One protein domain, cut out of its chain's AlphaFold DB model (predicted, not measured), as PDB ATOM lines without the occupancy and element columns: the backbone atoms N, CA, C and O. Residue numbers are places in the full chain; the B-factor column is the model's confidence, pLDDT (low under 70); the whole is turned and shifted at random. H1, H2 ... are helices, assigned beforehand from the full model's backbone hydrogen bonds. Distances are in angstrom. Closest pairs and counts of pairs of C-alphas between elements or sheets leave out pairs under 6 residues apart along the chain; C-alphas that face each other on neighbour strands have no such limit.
ATOM      1  N   ALA A   6      -4.228  28.895 -11.049       94.38
ATOM      2  CA  ALA A   6      -5.501  29.598 -10.888       94.38
ATOM      3  C   ALA A   6      -6.258  29.746 -12.221       94.38
ATOM      4  O   ALA A   6      -7.454  29.468 -12.280       94.38
ATOM      5  N   CYS A   7      -5.551  30.074 -13.308       95.94
ATOM      6  CA  CYS A   7      -6.139  30.195 -14.640       95.94
ATOM      7  C   CYS A   7      -6.665  28.848 -15.141       95.94
ATOM      8  O   CYS A   7      -7.779  28.775 -15.649       95.94
ATOM      9  N   LEU A   8      -5.888  27.773 -14.963       95.81
ATOM     10  CA  LEU A   8      -6.313  26.419 -15.335       95.81
ATOM     11  C   LEU A   8      -7.536  25.965 -14.532       95.81
ATOM     12  O   LEU A   8      -8.449  25.366 -15.096       95.81
ATOM     13  N   SER A   9      -7.565  26.260 -13.231       96.38
ATOM     14  CA  SER A   9      -8.705  25.948 -12.366       96.38
ATOM     15  C   SER A   9      -9.962  26.698 -12.803       96.38
ATOM     16  O   SER A   9     -11.025  26.093 -12.917       96.38
ATOM     17  N   ALA A  10      -9.840  27.996 -13.096       95.56
ATOM     18  CA  ALA A  10     -10.964  28.821 -13.523       95.56
ATOM     19  C   ALA A  10     -11.515  28.370 -14.884       95.56
ATOM     20  O   ALA A  10     -12.718  28.172 -15.026       95.56
ATOM     21  N   GLN A  11     -10.637  28.132 -15.865       95.19
ATOM     22  CA  GLN A  11     -11.036  27.650 -17.194       95.19
ATOM     23  C   GLN A  11     -11.782  26.314 -17.101       95.19
ATOM     24  O   GLN A  11     -12.863  26.174 -17.664       95.19
ATOM     25  N   ARG A  12     -11.255  25.363 -16.317       95.69
ATOM     26  CA  ARG A  12     -11.909  24.068 -16.074       95.69
ATOM     27  C   ARG A  12     -13.264  24.207 -15.394       95.69
ATOM     28  O   ARG A  12     -14.179  23.481 -15.756       95.69
ATOM     29  N   CYS A  13     -13.388  25.111 -14.424       95.12
ATOM     30  CA  CYS A  13     -14.651  25.361 -13.737       95.12
ATOM     31  C   CYS A  13     -15.729  25.845 -14.717       95.12
ATOM     32  O   CYS A  13     -16.820  25.281 -14.730       95.12
ATOM     33  N   ILE A  14     -15.404  26.804 -15.592       93.75
ATOM     34  CA  ILE A  14     -16.343  27.289 -16.615       93.75
ATOM     35  C   ILE A  14     -16.676  26.211 -17.649       93.75
ATOM     36  O   ILE A  14     -17.843  26.040 -18.000       93.75
ATOM     37  N   ASP A  15     -15.672  25.489 -18.150       93.50
ATOM     38  CA  ASP A  15     -15.895  24.425 -19.131       93.50
ATOM     39  C   ASP A  15     -16.801  23.329 -18.568       93.50
ATOM     40  O   ASP A  15     -17.734  22.900 -19.245       93.50
ATOM     41  N   GLU A  16     -16.574  22.923 -17.319       94.19
ATOM     42  CA  GLU A  16     -17.398  21.933 -16.635       94.19
ATOM     43  C   GLU A  16     -18.821  22.442 -16.394       94.19
ATOM     44  O   GLU A  16     -19.771  21.730 -16.714       94.19
ATOM     45  N   PHE A  17     -18.975  23.674 -15.898       92.06
ATOM     46  CA  PHE A  17     -20.280  24.285 -15.641       92.06
ATOM     47  C   PHE A  17     -21.149  24.311 -16.905       92.06
ATOM     48  O   PHE A  17     -22.291  23.856 -16.889       92.06
ATOM     49  N   VAL A  18     -20.587  24.751 -18.034       90.50
ATOM     50  CA  VAL A  18     -21.309  24.749 -19.315       90.50
ATOM     51  C   VAL A  18     -21.574  23.324 -19.810       90.50
ATOM     52  O   VAL A  18     -22.656  23.038 -20.318       90.50
ATOM     53  N   ARG A  19     -20.623  22.398 -19.637       91.75
ATOM     54  CA  ARG A  19     -20.776  20.998 -20.063       91.75
ATOM     55  C   ARG A  19     -21.930  20.286 -19.354       91.75
ATOM     56  O   ARG A  19     -22.582  19.449 -19.974       91.75
ATOM     57  N   VAL A  20     -22.176  20.588 -18.078       92.00
ATOM     58  CA  VAL A  20     -23.269  19.977 -17.298       92.00
ATOM     59  C   VAL A  20     -24.624  20.668 -17.491       92.00
ATOM     60  O   VAL A  20     -25.590  20.293 -16.834       92.00
ATOM     61  N   GLY A  21     -24.716  21.632 -18.414       88.75
ATOM     62  CA  GLY A  21     -25.957  22.341 -18.731       88.75
ATOM     63  C   GLY A  21     -26.198  23.598 -17.896       88.75
ATOM     64  O   GLY A  21     -27.331  24.067 -17.840       88.75
ATOM     65  N   GLY A  22     -25.159  24.135 -17.251       85.94
ATOM     66  CA  GLY A  22     -25.215  25.447 -16.617       85.94
ATOM     67  C   GLY A  22     -25.480  26.564 -17.629       85.94
ATOM     68  O   GLY A  22     -25.209  26.427 -18.825       85.94
ATOM     69  N   ASP A  23     -26.012  27.679 -17.139       84.62
ATOM     70  CA  ASP A  23     -26.408  28.817 -17.965       84.62
ATOM     71  C   ASP A  23     -25.183  29.505 -18.599       84.62
ATOM     72  O   ASP A  23     -24.408  30.206 -17.944       84.62
ATOM     73  N   ALA A  24     -24.984  29.285 -19.899       80.81
ATOM     74  CA  ALA A  24     -23.877  29.877 -20.641       80.81
ATOM     75  C   ALA A  24     -24.027  31.398 -20.820       80.81
ATOM     76  O   ALA A  24     -23.009  32.095 -20.895       80.81
ATOM     77  N   ASP A  25     -25.259  31.912 -20.853       80.81
ATOM     78  CA  ASP A  25     -25.537  33.341 -21.005       80.81
ATOM     79  C   ASP A  25     -25.207  34.087 -19.707       80.81
ATOM     80  O   ASP A  25     -24.589  35.155 -19.746       80.81
ATOM     81  N   LEU A  26     -25.500  33.474 -18.554       78.81
ATOM     82  CA  LEU A  26     -25.074  33.955 -17.235       78.81
ATOM     83  C   LEU A  26     -23.548  34.127 -17.156       78.81
ATOM     84  O   LEU A  26     -23.040  35.165 -16.713       78.81
ATOM     85  N   ILE A  27     -22.795  33.129 -17.627       81.94
ATOM     86  CA  ILE A  27     -21.329  33.189 -17.656       81.94
ATOM     87  C   ILE A  27     -20.836  34.263 -18.620       81.94
ATOM     88  O   ILE A  27     -19.926  35.014 -18.274       81.94
ATOM     89  N   ALA A  28     -21.424  34.364 -19.813       79.31
ATOM     90  CA  ALA A  28     -21.049  35.389 -20.781       79.31
ATOM     91  C   ALA A  28     -21.250  36.802 -20.212       79.31
ATOM     92  O   ALA A  28     -20.353  37.640 -20.313       79.31
ATOM     93  N   ALA A  29     -22.379  37.045 -19.549       78.75
ATOM     94  CA  ALA A  29     -22.673  38.327 -18.925       78.75
ATOM     95  C   ALA A  29     -21.725  38.648 -17.752       78.75
ATOM     96  O   ALA A  29     -21.260  39.782 -17.633       78.75
ATOM     97  N   THR A  30     -21.356  37.645 -16.947       81.50
ATOM     98  CA  THR A  30     -20.351  37.799 -15.878       81.50
ATOM     99  C   THR A  30     -18.964  38.113 -16.451       81.50
ATOM    100  O   THR A  30     -18.265  38.992 -15.953       81.50
ATOM    101  N   LEU A  31     -18.565  37.443 -17.538       80.50
ATOM    102  CA  LEU A  31     -17.275  37.658 -18.207       80.50
ATOM    103  C   LEU A  31     -17.105  39.068 -18.787       80.50
ATOM    104  O   LEU A  31     -15.968  39.507 -18.982       80.50
ATOM    105  N   ASP A  32     -18.208  39.756 -19.077       76.00
ATOM    106  CA  ASP A  32     -18.206  41.141 -19.550       76.00
ATOM    107  C   ASP A  32     -18.512  42.163 -18.445       76.00
ATOM    108  O   ASP A  32     -18.577  43.360 -18.732       76.00
ATOM    109  N   GLY A  33     -18.685  41.716 -17.196       71.75
ATOM    110  CA  GLY A  33     -18.994  42.588 -16.059       71.75
ATOM    111  C   GLY A  33     -20.378  43.238 -16.143       71.75
ATOM    112  O   GLY A  33     -20.576  44.324 -15.609       71.75
ATOM    113  N   LEU A  34     -21.321  42.610 -16.854       68.69
ATOM    114  CA  LEU A  34     -22.684  43.122 -17.056       68.69
ATOM    115  C   LEU A  34     -23.665  42.680 -15.965       68.69
ATOM    116  O   LEU A  34     -24.787  43.183 -15.917       68.69
ATOM    117  N   LEU A  35     -23.259  41.748 -15.104       66.88
ATOM    118  CA  LEU A  35     -24.043  41.275 -13.971       66.88
ATOM    119  C   LEU A  35     -23.185  41.311 -12.707       66.88
ATOM    120  O   LEU A  35     -22.101  40.732 -12.669       66.88
ATOM    121  N   GLU A  36     -23.711  41.957 -11.672       61.00
ATOM    122  CA  GLU A  36     -23.347  41.671 -10.288       61.00
ATOM    123  C   GLU A  36     -24.392  40.677  -9.786       61.00
ATOM    124  O   GLU A  36     -25.563  41.034  -9.636       61.00
ATOM    125  N   LEU A  37     -24.020  39.406  -9.628       63.94
ATOM    126  CA  LEU A  37     -24.954  38.421  -9.097       63.94
ATOM    127  C   LEU A  37     -25.016  38.561  -7.579       63.94
ATOM    128  O   LEU A  37     -24.003  38.754  -6.903       63.94
ATOM    129  N   ASP A  38     -26.231  38.473  -7.045       66.50
ATOM    130  CA  ASP A  38     -26.440  38.340  -5.611       66.50
ATOM    131  C   ASP A  38     -26.016  36.926  -5.197       66.50
ATOM    132  O   ASP A  38     -26.695  35.940  -5.499       66.50
ATOM    133  N   GLU A  39     -24.885  36.838  -4.494       62.72
ATOM    134  CA  GLU A  39     -24.300  35.586  -4.001       62.72
ATOM    135  C   GLU A  39     -25.290  34.767  -3.149       62.72
ATOM    136  O   GLU A  39     -25.131  33.557  -3.008       62.72
ATOM    137  N   THR A  40     -26.343  35.394  -2.606       66.88
ATOM    138  CA  THR A  40     -27.370  34.712  -1.801       66.88
ATOM    139  C   THR A  40     -28.407  33.945  -2.625       66.88
ATOM    140  O   THR A  40     -29.161  33.149  -2.061       66.88
ATOM    141  N   GLN A  41     -28.447  34.147  -3.946       73.19
ATOM    142  CA  GLN A  41     -29.430  33.532  -4.848       73.19
ATOM    143  C   GLN A  41     -28.845  32.418  -5.722       73.19
ATOM    144  O   GLN A  41     -29.591  31.727  -6.418       73.19
ATOM    145  N   LEU A  42     -27.525  32.224  -5.688       75.88
ATOM    146  CA  LEU A  42     -26.832  31.244  -6.512       75.88
ATOM    147  C   LEU A  42     -26.699  29.892  -5.808       75.88
ATOM    148  O   LEU A  42     -26.413  29.803  -4.612       75.88
ATOM    149  N   GLY A  43     -26.853  28.815  -6.579       84.44
ATOM    150  CA  GLY A  43     -26.418  27.499  -6.137       84.44
ATOM    151  C   GLY A  43     -24.884  27.422  -6.045       84.44
ATOM    152  O   GLY A  43     -24.166  28.272  -6.581       84.44
ATOM    153  N   PRO A  44     -24.330  26.399  -5.367       86.38
ATOM    154  CA  PRO A  44     -22.882  26.273  -5.189       86.38
ATOM    155  C   PRO A  44     -22.092  26.198  -6.503       86.38
ATOM    156  O   PRO A  44     -20.949  26.652  -6.562       86.38
ATOM    157  N   ALA A  45     -22.679  25.612  -7.552       86.62
ATOM    158  CA  ALA A  45     -22.036  25.488  -8.857       86.62
ATOM    159  C   ALA A  45     -22.001  26.838  -9.588       86.62
ATOM    160  O   ALA A  45     -20.974  27.200 -10.155       86.62
ATOM    161  N   GLU A  46     -23.096  27.591  -9.524       86.19
ATOM    162  CA  GLU A  46     -23.239  28.920 -10.106       86.19
ATOM    163  C   GLU A  46     -22.302  29.922  -9.425       86.19
ATOM    164  O   GLU A  46     -21.582  30.639 -10.114       86.19
ATOM    165  N   ALA A  47     -22.222  29.910  -8.091       86.44
ATOM    166  CA  ALA A  47     -21.301  30.768  -7.341       86.44
ATOM    167  C   ALA A  47     -19.826  30.464  -7.674       86.44
ATOM    168  O   ALA A  47     -19.010  31.369  -7.859       86.44
ATOM    169  N   ALA A  48     -19.467  29.181  -7.803       89.62
ATOM    170  CA  ALA A  48     -18.121  28.791  -8.223       89.62
ATOM    171  C   ALA A  48     -17.812  29.246  -9.659       89.62
ATOM    172  O   ALA A  48     -16.713  29.743  -9.930       89.62
ATOM    173  N   ALA A  49     -18.780  29.106 -10.566       89.44
ATOM    174  CA  ALA A  49     -18.641  29.531 -11.950       89.44
ATOM    175  C   ALA A  49     -18.551  31.060 -12.072       89.44
ATOM    176  O   ALA A  49     -17.741  31.559 -12.848       89.44
ATOM    177  N   GLU A  50     -19.286  31.814 -11.257       86.81
ATOM    178  CA  GLU A  50     -19.176  33.271 -11.190       86.81
ATOM    179  C   GLU A  50     -17.774  33.715 -10.749       86.81
ATOM    180  O   GLU A  50     -17.140  34.530 -11.422       86.81
ATOM    181  N   LEU A  51     -17.239  33.149  -9.661       88.94
ATOM    182  CA  LEU A  51     -15.885  33.461  -9.188       88.94
ATOM    183  C   LEU A  51     -14.823  33.143 -10.251       88.94
ATOM    184  O   LEU A  51     -13.891  33.924 -10.471       88.94
ATOM    185  N   ALA A  52     -14.973  32.011 -10.943       92.94
ATOM    186  CA  ALA A  52     -14.109  31.643 -12.057       92.94
ATOM    187  C   ALA A  52     -14.235  32.630 -13.232       92.94
ATOM    188  O   ALA A  52     -13.216  33.034 -13.799       92.94
ATOM    189  N   ALA A  53     -15.454  33.054 -13.576       91.06
ATOM    190  CA  ALA A  53     -15.715  34.021 -14.636       91.06
ATOM    191  C   ALA A  53     -15.107  35.391 -14.308       91.06
ATOM    192  O   ALA A  53     -14.405  35.946 -15.150       91.06
ATOM    193  N   ARG A  54     -15.271  35.891 -13.076       89.00
ATOM    194  CA  ARG A  54     -14.634  37.134 -12.604       89.00
ATOM    195  C   ARG A  54     -13.109  37.062 -12.734       89.00
ATOM    196  O   ARG A  54     -12.498  37.940 -13.335       89.00
ATOM    197  N   HIS A  55     -12.487  35.960 -12.293       92.88
ATOM    198  CA  HIS A  55     -11.046  35.754 -12.496       92.88
ATOM    199  C   HIS A  55     -10.657  35.812 -13.979       92.88
ATOM    200  O   HIS A  55      -9.687  36.474 -14.342       92.88
ATOM    201  N   ILE A  56     -11.393  35.116 -14.849       93.69
ATOM    202  CA  ILE A  56     -11.109  35.079 -16.288       93.69
ATOM    203  C   ILE A  56     -11.281  36.460 -16.932       93.69
ATOM    204  O   ILE A  56     -10.499  36.801 -17.824       93.69
ATOM    205  N   ALA A  57     -12.281  37.237 -16.509       89.56
ATOM    206  CA  ALA A  57     -12.555  38.574 -17.021       89.56
ATOM    207  C   ALA A  57     -11.370  39.524 -16.785       89.56
ATOM    208  O   ALA A  57     -10.952  40.221 -17.718       89.56
ATOM    209  N   ASP A  58     -10.785  39.459 -15.585       89.69
ATOM    210  CA  ASP A  58      -9.721  40.356 -15.128       89.69
ATOM    211  C   ASP A  58      -8.301  39.834 -15.406       89.69
ATOM    212  O   ASP A  58      -7.329  40.589 -15.330       89.69
ATOM    213  N   CYS A  59      -8.137  38.548 -15.739       93.25
ATOM    214  CA  CYS A  59      -6.822  37.932 -15.900       93.25
ATOM    215  C   CYS A  59      -6.280  38.026 -17.344       93.25
ATOM    216  O   CYS A  59      -6.799  37.367 -18.255       93.25
ATOM    217  N   PRO A  60      -5.134  38.707 -17.581       92.50
ATOM    218  CA  PRO A  60      -4.514  38.775 -18.907       92.50
ATOM    219  C   PRO A  60      -4.094  37.410 -19.468       92.50
ATOM    220  O   PRO A  60      -4.101  37.218 -20.683       92.50
ATOM    221  N   HIS A  61      -3.753  36.447 -18.603       95.00
ATOM    222  CA  HIS A  61      -3.401  35.085 -19.017       95.00
ATOM    223  C   HIS A  61      -4.612  34.283 -19.505       95.00
ATOM    224  O   HIS A  61      -4.459  33.400 -20.347       95.00
ATOM    225  N   CYS A  62      -5.815  34.594 -19.013       94.81
ATOM    226  CA  CYS A  62      -7.051  33.949 -19.445       94.81
ATOM    227  C   CYS A  62      -7.637  34.576 -20.713       94.81
ATOM    228  O   CYS A  62      -8.442  33.930 -21.386       94.81
ATOM    229  N   ARG A  63      -7.217  35.794 -21.081       91.88
ATOM    230  CA  ARG A  63      -7.742  36.514 -22.248       91.88
ATOM    231  C   ARG A  63      -7.717  35.697 -23.552       91.88
ATOM    232  O   ARG A  63      -8.761  35.660 -24.196       91.88
ATOM    233  N   PRO A  64      -6.626  35.000 -23.938       93.44
ATOM    234  CA  PRO A  64      -6.625  34.195 -25.161       93.44
ATOM    235  C   PRO A  64      -7.662  33.066 -25.141       93.44
ATOM    236  O   PRO A  64      -8.313  32.818 -26.148       93.44
ATOM    237  N   TRP A  65      -7.848  32.410 -23.991       94.06
ATOM    238  CA  TRP A  65      -8.866  31.367 -23.825       94.06
ATOM    239  C   TRP A  65     -10.280  31.951 -23.930       94.06
ATOM    240  O   TRP A  65     -11.113  31.420 -24.659       94.06
ATOM    241  N   ARG A  66     -10.532  33.089 -23.270       92.00
ATOM    242  CA  ARG A  66     -11.826  33.784 -23.321       92.00
ATOM    243  C   ARG A  66     -12.166  34.216 -24.745       92.00
ATOM    244  O   ARG A  66     -13.287  34.019 -25.199       92.00
ATOM    245  N   ASP A  67     -11.201  34.815 -25.437       92.31
ATOM    246  CA  ASP A  67     -11.396  35.331 -26.790       92.31
ATOM    247  C   ASP A  67     -11.554  34.186 -27.815       92.31
ATOM    248  O   ASP A  67     -12.287  34.338 -28.787       92.31
ATOM    249  N   ALA A  68     -10.942  33.017 -27.575       92.25
ATOM    250  CA  ALA A  68     -11.147  31.815 -28.387       92.25
ATOM    251  C   ALA A  68     -12.519  31.153 -28.166       92.25
ATOM    252  O   ALA A  68     -13.065  30.572 -29.102       92.25
ATOM    253  N   ARG A  69     -13.078  31.236 -26.949       89.12
ATOM    254  CA  ARG A  69     -14.403  30.682 -26.617       89.12
ATOM    255  C   ARG A  69     -15.536  31.404 -27.346       89.12
ATOM    256  O   ARG A  69     -16.482  30.757 -27.779       89.12
ATOM    257  N   ASP A  70     -15.432  32.726 -27.472       87.94
ATOM    258  CA  ASP A  70     -16.418  33.554 -28.170       87.94
ATOM    259  C   ASP A  70     -15.715  34.594 -29.064       87.94
ATOM    260  O   ASP A  70     -15.491  35.742 -28.652       87.94
ATOM    261  N   PRO A  71     -15.347  34.203 -30.301       90.69
ATOM    262  CA  PRO A  71     -14.673  35.094 -31.240       90.69
ATOM    263  C   PRO A  71     -15.520  36.309 -31.632       90.69
ATOM    264  O   PRO A  71     -14.976  37.390 -31.865       90.69
ATOM    265  N   ALA A  72     -16.848  36.155 -31.692       88.69
ATOM    266  CA  ALA A  72     -17.758  37.244 -32.034       88.69
ATOM    267  C   ALA A  72     -17.746  38.318 -30.940       88.69
ATOM    268  O   ALA A  72     -17.603  39.509 -31.227       88.69
ATOM    269  N   ARG A  73     -17.795  37.904 -29.673       86.56
ATOM    270  CA  ARG A  73     -17.716  38.810 -28.527       86.56
ATOM    271  C   ARG A  73     -16.316  39.372 -28.314       86.56
ATOM    272  O   ARG A  73     -16.179  40.529 -27.921       86.56
ATOM    273  N   ALA A  74     -15.266  38.622 -28.646       90.25
ATOM    274  CA  ALA A  74     -13.908  39.157 -28.704       90.25
ATOM    275  C   ALA A  74     -13.792  40.296 -29.732       90.25
ATOM    276  O   ALA A  74     -13.250  41.360 -29.417       90.25
ATOM    277  N   ALA A  75     -14.354  40.106 -30.931       90.69
ATOM    278  CA  ALA A  75     -14.412  41.137 -31.962       90.69
ATOM    279  C   ALA A  75     -15.253  42.345 -31.518       90.69
ATOM    280  O   ALA A  75     -14.830  43.484 -31.723       90.69
ATOM    281  N   TRP A  76     -16.391  42.111 -30.856       88.75
ATOM    282  CA  TRP A  76     -17.208  43.168 -30.257       88.75
ATOM    283  C   TRP A  76     -16.405  43.983 -29.237       88.75
ATOM    284  O   TRP A  76     -16.226  45.177 -29.449       88.75
ATOM    285  N   ARG A  77     -15.791  43.351 -28.221       88.00
ATOM    286  CA  ARG A  77     -14.960  44.042 -27.212       88.00
ATOM    287  C   ARG A  77     -13.840  44.862 -27.856       88.00
ATOM    288  O   ARG A  77     -13.578  45.990 -27.442       88.00
ATOM    289  N   ALA A  78     -13.181  44.312 -28.879       90.44
ATOM    290  CA  ALA A  78     -12.121  45.005 -29.607       90.44
ATOM    291  C   ALA A  78     -12.630  46.233 -30.385       90.44
ATOM    292  O   ALA A  78     -11.920  47.238 -30.464       90.44
ATOM    293  N   ARG A  79     -13.845  46.177 -30.947       91.88
ATOM    294  CA  ARG A  79     -14.491  47.332 -31.592       91.88
ATOM    295  C   ARG A  79     -14.964  48.355 -30.561       91.88
ATOM    296  O   ARG A  79     -14.616  49.523 -30.693       91.88
ATOM    297  N   THR A  80     -15.657  47.932 -29.504       91.69
ATOM    298  CA  THR A  80     -16.159  48.801 -28.427       91.69
ATOM    299  C   THR A  80     -15.037  49.570 -27.731       91.69
ATOM    300  O   THR A  80     -15.212  50.741 -27.408       91.69
ATOM    301  N   ALA A  81     -13.846  48.978 -27.586       90.94
ATOM    302  CA  ALA A  81     -12.669  49.643 -27.018       90.94
ATOM    303  C   ALA A  81     -12.180  50.875 -27.812       90.94
ATOM    304  O   ALA A  81     -11.374  51.650 -27.300       90.94
ATOM    305  N   ARG A  82     -12.649  51.076 -29.053       93.75
ATOM    306  CA  ARG A  82     -12.365  52.284 -29.853       93.75
ATOM    307  C   ARG A  82     -13.200  53.490 -29.423       93.75
ATOM    308  O   ARG A  82     -12.884  54.611 -29.807       93.75
TER     309      ARG A  82
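What this domain is: This is residues 6 to 82 of the 144 residues of an uncharacterized protein of Lysobacter enzymogenes (UniProt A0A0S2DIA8). H1 and H2 both pack on the longest helix, H3, and cross it at steep angles, making a small three-helix body. From the end of H3 the short helix H4 turns off at a corner, and H5 turns off again at a second corner, making the far end of the long axis, while a long loop, residues 32 to 43, leads from H2 back to the start of H3. The printed part has 77 residues with five named helices, H1 to H5 in order, and no named strand; its class is all helix. It is compact, with a radius of gyration of the C-alphas of 12.1 A, yet elongated, spanning 37 by 24 by 21 A.

How they stand to each other: H1, residues 6 to 19, touches H3, residues 44 to 58, at a steep tilt of 51 degrees, opposite ways; their closest C-alphas, Ala 10 and Ala 52, are 4.5 A apart. H2, residues 24 to 31, touches H3 at a steep tilt of 44 degrees, the same way; the closest C-alphas, Leu 31 and Ala 57, are 5.0 A apart. H1 and H2 are close but not clearly touching. H4, residues 63 to 69, touches H3 only at the corner, with the closest C-alphas, Ile 56 and Arg 63, 7.0 A apart. H5, residues 71 to 80, touches H4 only at the corner, with the closest C-alphas, Asp 67 and Ala 74, 5.0 A apart. H5 is apart from H1, H2 and H3. In H1, H2, H3, H4 and H5 every O i to N i+4 pair is within hydrogen-bond range.

Where its parts are: H1 begins at C-alpha 6 (-5.501, 29.598, -10.888) and is 19.8 A long. H3 is 21.7 A long and H5 14.1 A, ending at C-alpha 80 (-16.159, 48.801, -28.427).

The domain as a whole: The C-alphas farthest apart, Pro 44 and Arg 82, are 37.4 A apart. The printed part has no cut. The link from H2 to H3 is long; the others are tight. Residues 34 to 40 are under pLDDT 70.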